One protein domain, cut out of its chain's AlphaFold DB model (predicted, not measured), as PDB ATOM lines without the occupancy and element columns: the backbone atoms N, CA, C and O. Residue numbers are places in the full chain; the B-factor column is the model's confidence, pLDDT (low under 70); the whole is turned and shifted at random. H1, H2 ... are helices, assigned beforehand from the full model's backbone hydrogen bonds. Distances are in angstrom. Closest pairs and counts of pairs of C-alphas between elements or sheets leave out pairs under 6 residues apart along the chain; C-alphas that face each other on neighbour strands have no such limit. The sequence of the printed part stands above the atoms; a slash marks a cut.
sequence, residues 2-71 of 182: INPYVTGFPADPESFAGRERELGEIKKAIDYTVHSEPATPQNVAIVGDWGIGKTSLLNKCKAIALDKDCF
ATOM      1  N   ILE A   2     230.284 148.967 146.843       50.12
ATOM      2  CA  ILE A   2     230.306 147.604 147.412       50.12
ATOM      3  C   ILE A   2     228.907 147.281 147.946       50.12
ATOM      4  O   ILE A   2     228.254 148.149 148.517       50.12
ATOM      5  N   ASN A   3     228.434 146.053 147.731       53.91
ATOM      6  CA  ASN A   3     227.130 145.608 148.215       53.91
ATOM      7  C   ASN A   3     227.101 145.643 149.767       53.91
ATOM      8  O   ASN A   3     227.911 144.956 150.392       53.91
ATOM      9  N   PRO A   4     226.178 146.398 150.399       50.91
ATOM     10  CA  PRO A   4     226.118 146.541 151.858       50.91
ATOM     11  C   PRO A   4     225.684 145.259 152.593       50.91
ATOM     12  O   PRO A   4     225.765 145.202 153.816       50.91
ATOM     13  N   TYR A   5     225.256 144.222 151.864       54.28
ATOM     14  CA  TYR A   5     224.818 142.930 152.403       54.28
ATOM     15  C   TYR A   5     225.867 141.812 152.277       54.28
ATOM     16  O   TYR A   5     225.545 140.645 152.497       54.28
ATOM     17  N   VAL A   6     227.119 142.119 151.907       57.25
ATOM     18  CA  VAL A   6     228.172 141.092 151.841       57.25
ATOM     19  C   VAL A   6     228.528 140.635 153.254       57.25
ATOM     20  O   VAL A   6     229.148 141.358 154.037       57.25
ATOM     21  N   THR A   7     228.165 139.393 153.570       49.16
ATOM     22  CA  THR A   7     228.572 138.712 154.799       49.16
ATOM     23  C   THR A   7     230.098 138.681 154.891       49.16
ATOM     24  O   THR A   7     230.756 138.131 154.011       49.16
ATOM     25  N   GLY A   8     230.658 139.272 155.947       52.84
ATOM     26  CA  GLY A   8     232.107 139.326 156.184       52.84
ATOM     27  C   GLY A   8     232.697 140.735 156.226       52.84
ATOM     28  O   GLY A   8     233.786 140.903 156.769       52.84
ATOM     29  N   PHE A   9     231.968 141.753 155.756       54.53
ATOM     30  CA  PHE A   9     232.386 143.151 155.867       54.53
ATOM     31  C   PHE A   9     231.473 143.919 156.827       54.53
ATOM     32  O   PHE A   9     230.256 143.723 156.807       54.53
ATOM     33  N   PRO A  10     232.029 144.766 157.710       62.03
ATOM     34  CA  PRO A  10     231.205 145.600 158.564       62.03
ATOM     35  C   PRO A  10     230.432 146.625 157.728       62.03
ATOM     36  O   PRO A  10     230.967 147.169 156.764       62.03
ATOM     37  N   ALA A  11     229.188 146.896 158.124       64.62
ATOM     38  CA  ALA A  11     228.364 147.913 157.479       64.62
ATOM     39  C   ALA A  11     228.994 149.302 157.647       64.62
ATOM     40  O   ALA A  11     229.579 149.602 158.696       64.62
ATOM     41  N   ASP A  12     228.841 150.140 156.622       71.75
ATOM     42  CA  ASP A  12     229.213 151.547 156.697       71.75
ATOM     43  C   ASP A  12     228.427 152.236 157.833       71.75
ATOM     44  O   ASP A  12     227.215 152.009 157.946       71.75
ATOM     45  N   PRO A  13     229.069 153.048 158.695       76.50
ATOM     46  CA  PRO A  13     228.379 153.728 159.784       76.50
ATOM     47  C   PRO A  13     227.186 154.584 159.340       76.50
ATOM     48  O   PRO A  13     226.220 154.681 160.098       76.50
ATOM     49  N   GLU A  14     227.208 155.198 158.159       76.44
ATOM     50  CA  GLU A  14     226.092 155.993 157.625       76.44
ATOM     51  C   GLU A  14     224.911 155.114 157.202       76.44
ATOM     52  O   GLU A  14     223.760 155.523 157.312       76.44
ATOM     53  N   SER A  15     225.187 153.876 156.792       77.88
ATOM     54  CA  SER A  15     224.181 152.890 156.377       77.88
ATOM     55  C   SER A  15     223.784 151.909 157.493       77.88
ATOM     56  O   SER A  15     223.084 150.928 157.240       77.88
ATOM     57  N   PHE A  16     224.242 152.129 158.732       84.12
ATOM     58  CA  PHE A  16     223.961 151.244 159.864       84.12
ATOM     59  C   PHE A  16     222.504 151.388 160.335       84.12
ATOM     60  O   PHE A  16     222.084 152.478 160.721       84.12
ATOM     61  N   ALA A  17     221.756 150.283 160.362       83.19
ATOM     62  CA  ALA A  17     220.347 150.245 160.761       83.19
ATOM     63  C   ALA A  17     220.098 149.267 161.923       83.19
ATOM     64  O   ALA A  17     220.784 148.248 162.049       83.19
ATOM     65  N   GLY A  18     219.081 149.551 162.742       88.81
ATOM     66  CA  GLY A  18     218.718 148.733 163.898       88.81
ATOM     67  C   GLY A  18     219.621 148.952 165.118       88.81
ATOM     68  O   GLY A  18     220.466 149.852 165.154       88.81
ATOM     69  N   ARG A  19     219.484 148.060 166.111       90.94
ATOM     70  CA  ARG A  19     220.291 148.024 167.353       90.94
ATOM     71  C   ARG A  19     220.156 149.288 168.205       90.94
ATOM     72  O   ARG A  19     221.094 149.704 168.880       90.94
ATOM     73  N   GLU A  20     218.993 149.920 168.170       92.38
ATOM     74  CA  GLU A  20     218.688 151.188 168.830       92.38
ATOM     75  C   GLU A  20     218.899 151.087 170.340       92.38
ATOM     76  O   GLU A  20     219.430 152.008 170.961       92.38
ATOM     77  N   ARG A  21     218.539 149.936 170.921       92.81
ATOM     78  CA  ARG A  21     218.762 149.642 172.335       92.81
ATOM     79  C   ARG A  21     220.257 149.585 172.654       92.81
ATOM     80  O   ARG A  21     220.705 150.289 173.550       92.81
ATOM     81  N   GLU A  22     221.025 148.778 171.928       93.94
ATOM     82  CA  GLU A  22     222.465 148.604 172.145       93.94
ATOM     83  C   GLU A  22     223.235 149.911 171.903       93.94
ATOM     84  O   GLU A  22     224.085 150.291 172.706       93.94
ATOM     85  N   LEU A  23     222.892 150.645 170.841       92.75
ATOM     86  CA  LEU A  23     223.429 151.978 170.569       92.75
ATOM     87  C   LEU A  23     223.084 152.968 171.683       92.75
ATOM     88  O   LEU A  23     223.920 153.798 172.032       92.75
ATOM     89  N   GLY A  24     221.873 152.897 172.239       92.31
ATOM     90  CA  GLY A  24     221.454 153.718 173.371       92.31
ATOM     91  C   GLY A  24     222.319 153.483 174.608       92.31
ATOM     92  O   GLY A  24     222.787 154.443 175.216       92.31
ATOM     93  N   GLU A  25     222.591 152.223 174.946       93.06
ATOM     94  CA  GLU A  25     223.445 151.865 176.085       93.06
ATOM     95  C   GLU A  25     224.901 152.309 175.880       93.06
ATOM     96  O   GLU A  25     225.503 152.896 176.779       93.06
ATOM     97  N   ILE A  26     225.455 152.126 174.678       92.00
ATOM     98  CA  ILE A  26     226.829 152.559 174.384       92.00
ATOM     99  C   ILE A  26     226.942 154.088 174.382       92.00
ATOM    100  O   ILE A  26     227.901 154.631 174.926       92.00
ATOM    101  N   LYS A  27     225.951 154.804 173.832       91.62
ATOM    102  CA  LYS A  27     225.908 156.273 173.891       91.62
ATOM    103  C   LYS A  27     225.911 156.771 175.331       91.62
ATOM    104  O   LYS A  27     226.720 157.638 175.640       91.62
ATOM    105  N   LYS A  28     225.078 156.182 176.199       91.56
ATOM    106  CA  LYS A  28     225.073 156.499 177.633       91.56
ATOM    107  C   LYS A  28     226.440 156.244 178.260       91.56
ATOM    108  O   LYS A  28     226.918 157.095 178.993       91.56
ATOM    109  N   ALA A  29     227.083 155.113 177.965       91.19
ATOM    110  CA  ALA A  29     228.403 154.797 178.513       91.19
ATOM    111  C   ALA A  29     229.475 155.827 178.099       91.19
ATOM    112  O   ALA A  29     230.275 156.258 178.934       91.19
ATOM    113  N   ILE A  30     229.455 156.262 176.833       89.19
ATOM    114  CA  ILE A  30     230.325 157.338 176.334       89.19
ATOM    115  C   ILE A  30     230.016 158.646 177.070       89.19
ATOM    116  O   ILE A  30     230.929 159.260 177.611       89.19
ATOM    117  N   ASP A  31     228.742 159.039 177.151       89.06
ATOM    118  CA  ASP A  31     228.323 160.285 177.807       89.06
ATOM    119  C   ASP A  31     228.699 160.316 179.291       89.06
ATOM    120  O   ASP A  31     229.224 161.320 179.768       89.06
ATOM    121  N   TYR A  32     228.505 159.209 180.011       88.25
ATOM    122  CA  TYR A  32     228.940 159.094 181.401       88.25
ATOM    123  C   TYR A  32     230.445 159.296 181.535       88.25
ATOM    124  O   TYR A  32     230.869 160.055 182.396       88.25
ATOM    125  N   THR A  33     231.243 158.668 180.669       86.94
ATOM    126  CA  THR A  33     232.707 158.798 180.720       86.94
ATOM    127  C   THR A  33     233.156 160.236 180.439       86.94
ATOM    128  O   THR A  33     234.070 160.728 181.097       86.94
ATOM    129  N   VAL A  34     232.515 160.910 179.479       83.44
ATOM    130  CA  VAL A  34     232.864 162.278 179.056       83.44
ATOM    131  C   VAL A  34     232.443 163.331 180.085       83.44
ATOM    132  O   VAL A  34     233.147 164.324 180.257       83.44
ATOM    133  N   HIS A  35     231.307 163.142 180.758       85.75
ATOM    134  CA  HIS A  35     230.703 164.174 181.608       85.75
ATOM    135  C   HIS A  35     230.846 163.936 183.118       85.75
ATOM    136  O   HIS A  35     230.491 164.820 183.895       85.75
ATOM    137  N   SER A  36     231.330 162.772 183.564       84.06
ATOM    138  CA  SER A  36     231.518 162.505 184.994       84.06
ATOM    139  C   SER A  36     232.773 163.186 185.541       84.06
ATOM    140  O   SER A  36     233.845 163.078 184.944       84.06
ATOM    141  N   GLU A  37     232.667 163.776 186.730       82.00
ATOM    142  CA  GLU A  37     233.806 164.279 187.497       82.00
ATOM    143  C   GLU A  37     233.863 163.557 188.863       82.00
ATOM    144  O   GLU A  37     232.942 163.725 189.667       82.00
ATOM    145  N   PRO A  38     234.888 162.718 189.140       84.06
ATOM    146  CA  PRO A  38     236.011 162.348 188.267       84.06
ATOM    147  C   PRO A  38     235.589 161.455 187.086       84.06
ATOM    148  O   PRO A  38     234.538 160.813 187.116       84.06
ATOM    149  N   ALA A  39     236.437 161.385 186.054       81.19
ATOM    150  CA  ALA A  39     236.200 160.540 184.883       81.19
ATOM    151  C   ALA A  39     236.005 159.070 185.295       81.19
ATOM    152  O   ALA A  39     236.871 158.474 185.937       81.19
ATOM    153  N   THR A  40     234.867 158.487 184.916       86.75
ATOM    154  CA  THR A  40     234.483 157.128 185.305       86.75
ATOM    155  C   THR A  40     234.496 156.210 184.082       86.75
ATOM    156  O   THR A  40     233.537 156.230 183.302       86.75
ATOM    157  N   PRO A  41     235.548 155.394 183.888       88.38
ATOM    158  CA  PRO A  41     235.649 154.523 182.724       88.38
ATOM    159  C   PRO A  41     234.550 153.458 182.733       88.38
ATOM    160  O   PRO A  41     234.283 152.822 183.754       88.38
ATOM    161  N   GLN A  42     233.936 153.243 181.572       91.38
ATOM    162  CA  GLN A  42     232.921 152.213 181.367       91.38
ATOM    163  C   GLN A  42     233.510 151.035 180.586       91.38
ATOM    164  O   GLN A  42     234.140 151.222 179.547       91.38
ATOM    165  N   ASN A  43     233.266 149.813 181.061       91.75
ATOM    166  CA  ASN A  43     233.666 148.583 180.377       91.75
ATOM    167  C   ASN A  43     232.428 147.913 179.780       91.75
ATOM    168  O   ASN A  43     231.506 147.552 180.509       91.75
ATOM    169  N   VAL A  44     232.413 147.727 178.459       91.62
ATOM    170  CA  VAL A  44     231.271 147.150 177.738       91.62
ATOM    171  C   VAL A  44     231.728 145.936 176.939       91.62
ATOM    172  O   VAL A  44     232.693 146.009 176.182       91.62
ATOM    173  N   ALA A  45     230.999 144.827 177.073       92.56
ATOM    174  CA  ALA A  45     231.196 143.625 176.271       92.56
ATOM    175  C   ALA A  45     230.011 143.428 175.315       92.56
ATOM    176  O   ALA A  45     228.861 143.352 175.745       92.56
ATOM    177  N   ILE A  46     230.293 143.318 174.014       91.69
ATOM    178  CA  ILE A  46     229.293 142.988 172.991       91.69
ATOM    179  C   ILE A  46     229.410 141.495 172.684       91.69
ATOM    180  O   ILE A  46     230.383 141.050 172.072       91.69
ATOM    181  N   VAL A  47     228.406 140.724 173.092       92.56
ATOM    182  CA  VAL A  47     228.353 139.265 172.919       92.56
ATOM    183  C   VAL A  47     227.229 138.863 171.967       92.56
ATOM    184  O   VAL A  47     226.243 139.580 171.814       92.56
ATOM    185  N   GLY A  48     227.390 137.726 171.294       90.50
ATOM    186  CA  GLY A  48     226.392 137.182 170.374       90.50
ATOM    187  C   GLY A  48     227.011 136.288 169.305       90.50
ATOM    188  O   GLY A  48     228.238 136.193 169.200       90.50
ATOM    189  N   ASP A  49     226.169 135.685 168.475       91.75
ATOM    190  CA  ASP A  49     226.580 134.687 167.484       91.75
ATOM    191  C   ASP A  49     227.421 135.258 166.337       91.75
ATOM    192  O   ASP A  49     227.502 136.471 166.102       91.75
ATOM    193  N   TRP A  50     228.117 134.376 165.621       88.00
ATOM    194  CA  TRP A  50     228.894 134.757 164.443       88.00
ATOM    195  C   TRP A  50     227.994 135.384 163.364       88.00
ATOM    196  O   TRP A  50     226.841 135.004 163.200       88.00
ATOM    197  N   GLY A  51     228.500 136.397 162.656       82.69
ATOM    198  CA  GLY A  51     227.756 137.072 161.583       82.69
ATOM    199  C   GLY A  51     226.642 138.037 162.022       82.69
ATOM    200  O   GLY A  51     226.126 138.764 161.184       82.69
ATOM    201  N   ILE A  52     226.318 138.151 163.317       88.44
ATOM    202  CA  ILE A  52     225.187 138.974 163.807       88.44
ATOM    203  C   ILE A  52     225.404 140.506 163.742       88.44
ATOM    204  O   ILE A  52     224.543 141.286 164.160       88.44
ATOM    205  N   GLY A  53     226.567 140.950 163.249       87.62
ATOM    206  CA  GLY A  53     226.894 142.369 163.061       87.62
ATOM    207  C   GLY A  53     227.641 143.049 164.217       87.62
ATOM    208  O   GLY A  53     227.678 144.274 164.268       87.62
ATOM    209  N   LYS A  54     228.274 142.294 165.130       91.75
ATOM    210  CA  LYS A  54     229.032 142.863 166.270       91.75
ATOM    211  C   LYS A  54     230.113 143.860 165.833       91.75
ATOM    212  O   LYS A  54     230.202 144.953 166.381       91.75
ATOM    213  N   THR A  55     230.904 143.511 164.815       89.12
ATOM    214  CA  THR A  55     231.960 144.388 164.280       89.12
ATOM    215  C   THR A  55     231.381 145.648 163.633       89.12
ATOM    216  O   THR A  55     231.943 146.728 163.797       89.12
ATOM    217  N   SER A  56     230.240 145.533 162.946       89.38
ATOM    218  CA  SER A  56     229.514 146.681 162.385       89.38
ATOM    219  C   SER A  56     229.034 147.622 163.491       89.38
ATOM    220  O   SER A  56     229.237 148.830 163.395       89.38
ATOM    221  N   LEU A  57     228.466 147.073 164.573       91.06
ATOM    222  CA  LEU A  57     228.035 147.854 165.733       91.06
ATOM    223  C   LEU A  57     229.221 148.587 166.373       91.06
ATOM    224  O   LEU A  57     229.130 149.784 166.626       91.06
ATOM    225  N   LEU A  58     230.358 147.907 166.562       91.06
ATOM    226  CA  LEU A  58     231.570 148.524 167.107       91.06
ATOM    227  C   LEU A  58     232.088 149.668 166.217       91.06
ATOM    228  O   LEU A  58     232.468 150.719 166.727       91.06
ATOM    229  N   ASN A  59     232.054 149.505 164.891       89.25
ATOM    230  CA  ASN A  59     232.426 150.568 163.951       89.25
ATOM    231  C   ASN A  59     231.471 151.769 164.025       89.25
ATOM    232  O   ASN A  59     231.932 152.909 164.015       89.25
ATOM    233  N   LYS A  60     230.158 151.534 164.162       90.50
ATOM    234  CA  LYS A  60     229.192 152.618 164.387       90.50
ATOM    235  C   LYS A  60     229.466 153.348 165.704       90.50
ATOM    236  O   LYS A  60     229.362 154.570 165.753       90.50
ATOM    237  N   CYS A  61     229.871 152.625 166.745       90.75
ATOM    238  CA  CYS A  61     230.260 153.220 168.023       90.75
ATOM    239  C   CYS A  61     231.540 154.058 167.909       90.75
ATOM    240  O   CYS A  61     231.574 155.151 168.467       90.75
ATOM    241  N   LYS A  62     232.549 153.607 167.138       89.88
ATOM    242  CA  LYS A  62     233.736 154.423 166.803       89.88
ATOM    243  C   LYS A  62     233.317 155.749 166.163       89.88
ATOM    244  O   LYS A  62     233.771 156.788 166.622       89.88
ATOM    245  N   ALA A  63     232.434 155.720 165.162       87.44
ATOM    246  CA  ALA A  63     231.949 156.936 164.505       87.44
ATOM    247  C   ALA A  63     231.250 157.890 165.493       87.44
ATOM    248  O   ALA A  63     231.616 159.053 165.582       87.44
ATOM    249  N   ILE A  64     230.330 157.376 166.318       88.00
ATOM    250  CA  ILE A  64     229.622 158.182 167.331       88.00
ATOM    251  C   ILE A  64     230.587 158.810 168.349       88.00
ATOM    252  O   ILE A  64     230.372 159.938 168.780       88.00
ATOM    253  N   ALA A  65     231.615 158.077 168.779       88.38
ATOM    254  CA  ALA A  65     232.602 158.596 169.721       88.38
ATOM    255  C   ALA A  65     233.475 159.691 169.083       88.38
ATOM    256  O   ALA A  65     233.716 160.715 169.718       88.38
ATOM    257  N   LEU A  66     233.887 159.517 167.824       82.94
ATOM    258  CA  LEU A  66     234.619 160.545 167.077       82.94
ATOM    259  C   LEU A  66     233.783 161.820 166.882       82.94
ATOM    260  O   LEU A  66     234.310 162.910 167.078       82.94
ATOM    261  N   ASP A  67     232.480 161.698 166.600       82.00
ATOM    262  CA  ASP A  67     231.558 162.846 166.501       82.00
ATOM    263  C   ASP A  67     231.437 163.628 167.822       82.00
ATOM    264  O   ASP A  67     231.092 164.810 167.829       82.00
ATOM    265  N   LYS A  68     231.727 162.973 168.952       80.06
ATOM    266  CA  LYS A  68     231.763 163.566 170.298       80.06
ATOM    267  C   LYS A  68     233.165 164.021 170.714       80.06
ATOM    268  O   LYS A  68     233.428 164.156 171.906       80.06
ATOM    269  N   ASP A  69     234.072 164.209 169.754       75.62
ATOM    270  CA  ASP A  69     235.460 164.626 169.978       75.62
ATOM    271  C   ASP A  69     236.239 163.701 170.934       75.62
ATOM    272  O   ASP A  69     237.218 164.102 171.565       75.62
ATOM    273  N   CYS A  70     235.827 162.434 171.041       82.50
ATOM    274  CA  CYS A  70     236.550 161.452 171.833       82.50
ATOM    275  C   CYS A  70     237.734 160.904 171.035       82.50
ATOM    276  O   CYS A  70     237.615 160.552 169.859       82.50
ATOM    277  N   PHE A  71     238.871 160.737 171.707       86.94
ATOM    278  CA  PHE A  71     239.957 159.923 171.177       86.94
ATOM    279  C   PHE A  71     239.516 158.452 171.119       86.94
ATOM    280  O   PHE A  71     239.105 157.886 172.133       86.94
TER     281      PHE A  71
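AT A GLANCE: This is residues 2 to 71 of the 182 residues of a protein of Methanosarcinales archaeon (UniProt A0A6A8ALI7). Two helices, H1 and H2, sit side by side at a slant and run the same way; the long link, residues 36 to 53, folds back from the end of H1 to the start of H2. Residues 2 to 19 form a long opening stretch without a named element. The printed part has 70 residues, no named strand, and is all helix by class, though under half of its residues, 30, are in named elements. It is elongated, 43 by 24 by 18 A, and only just loose, close to compact, with a radius of gyration of the C-alphas of 13.4 A.

IN THESE COORDINATES: Begin at C-alpha 2, (230.306, 147.604, 147.412). Find C-alpha 20 at (218.688, 151.188, 168.830); from there H1, residues 20 to 35, runs 21.8 A. H2, residues 54 to 67, runs 20.1 A to C-alpha 67 at (231.558, 162.846, 166.501).

HOW THE PARTS SIT: H1 touches H2 with residues 23 to 30 alone; the closest C-alphas, of Ile 30 and Ala 65, are 7.1 A apart. Their lines stand at a steep tilt of 40 degrees, the same way. In H1 and H2 every O i to N i+4 pair is within hydrogen-bond range.

THE WHOLE: The C-alphas farthest apart, of Asn 3 and Pro 38, are 44.3 A apart. The printed part has no cut. Residues 2 to 11 have pLDDT under 70.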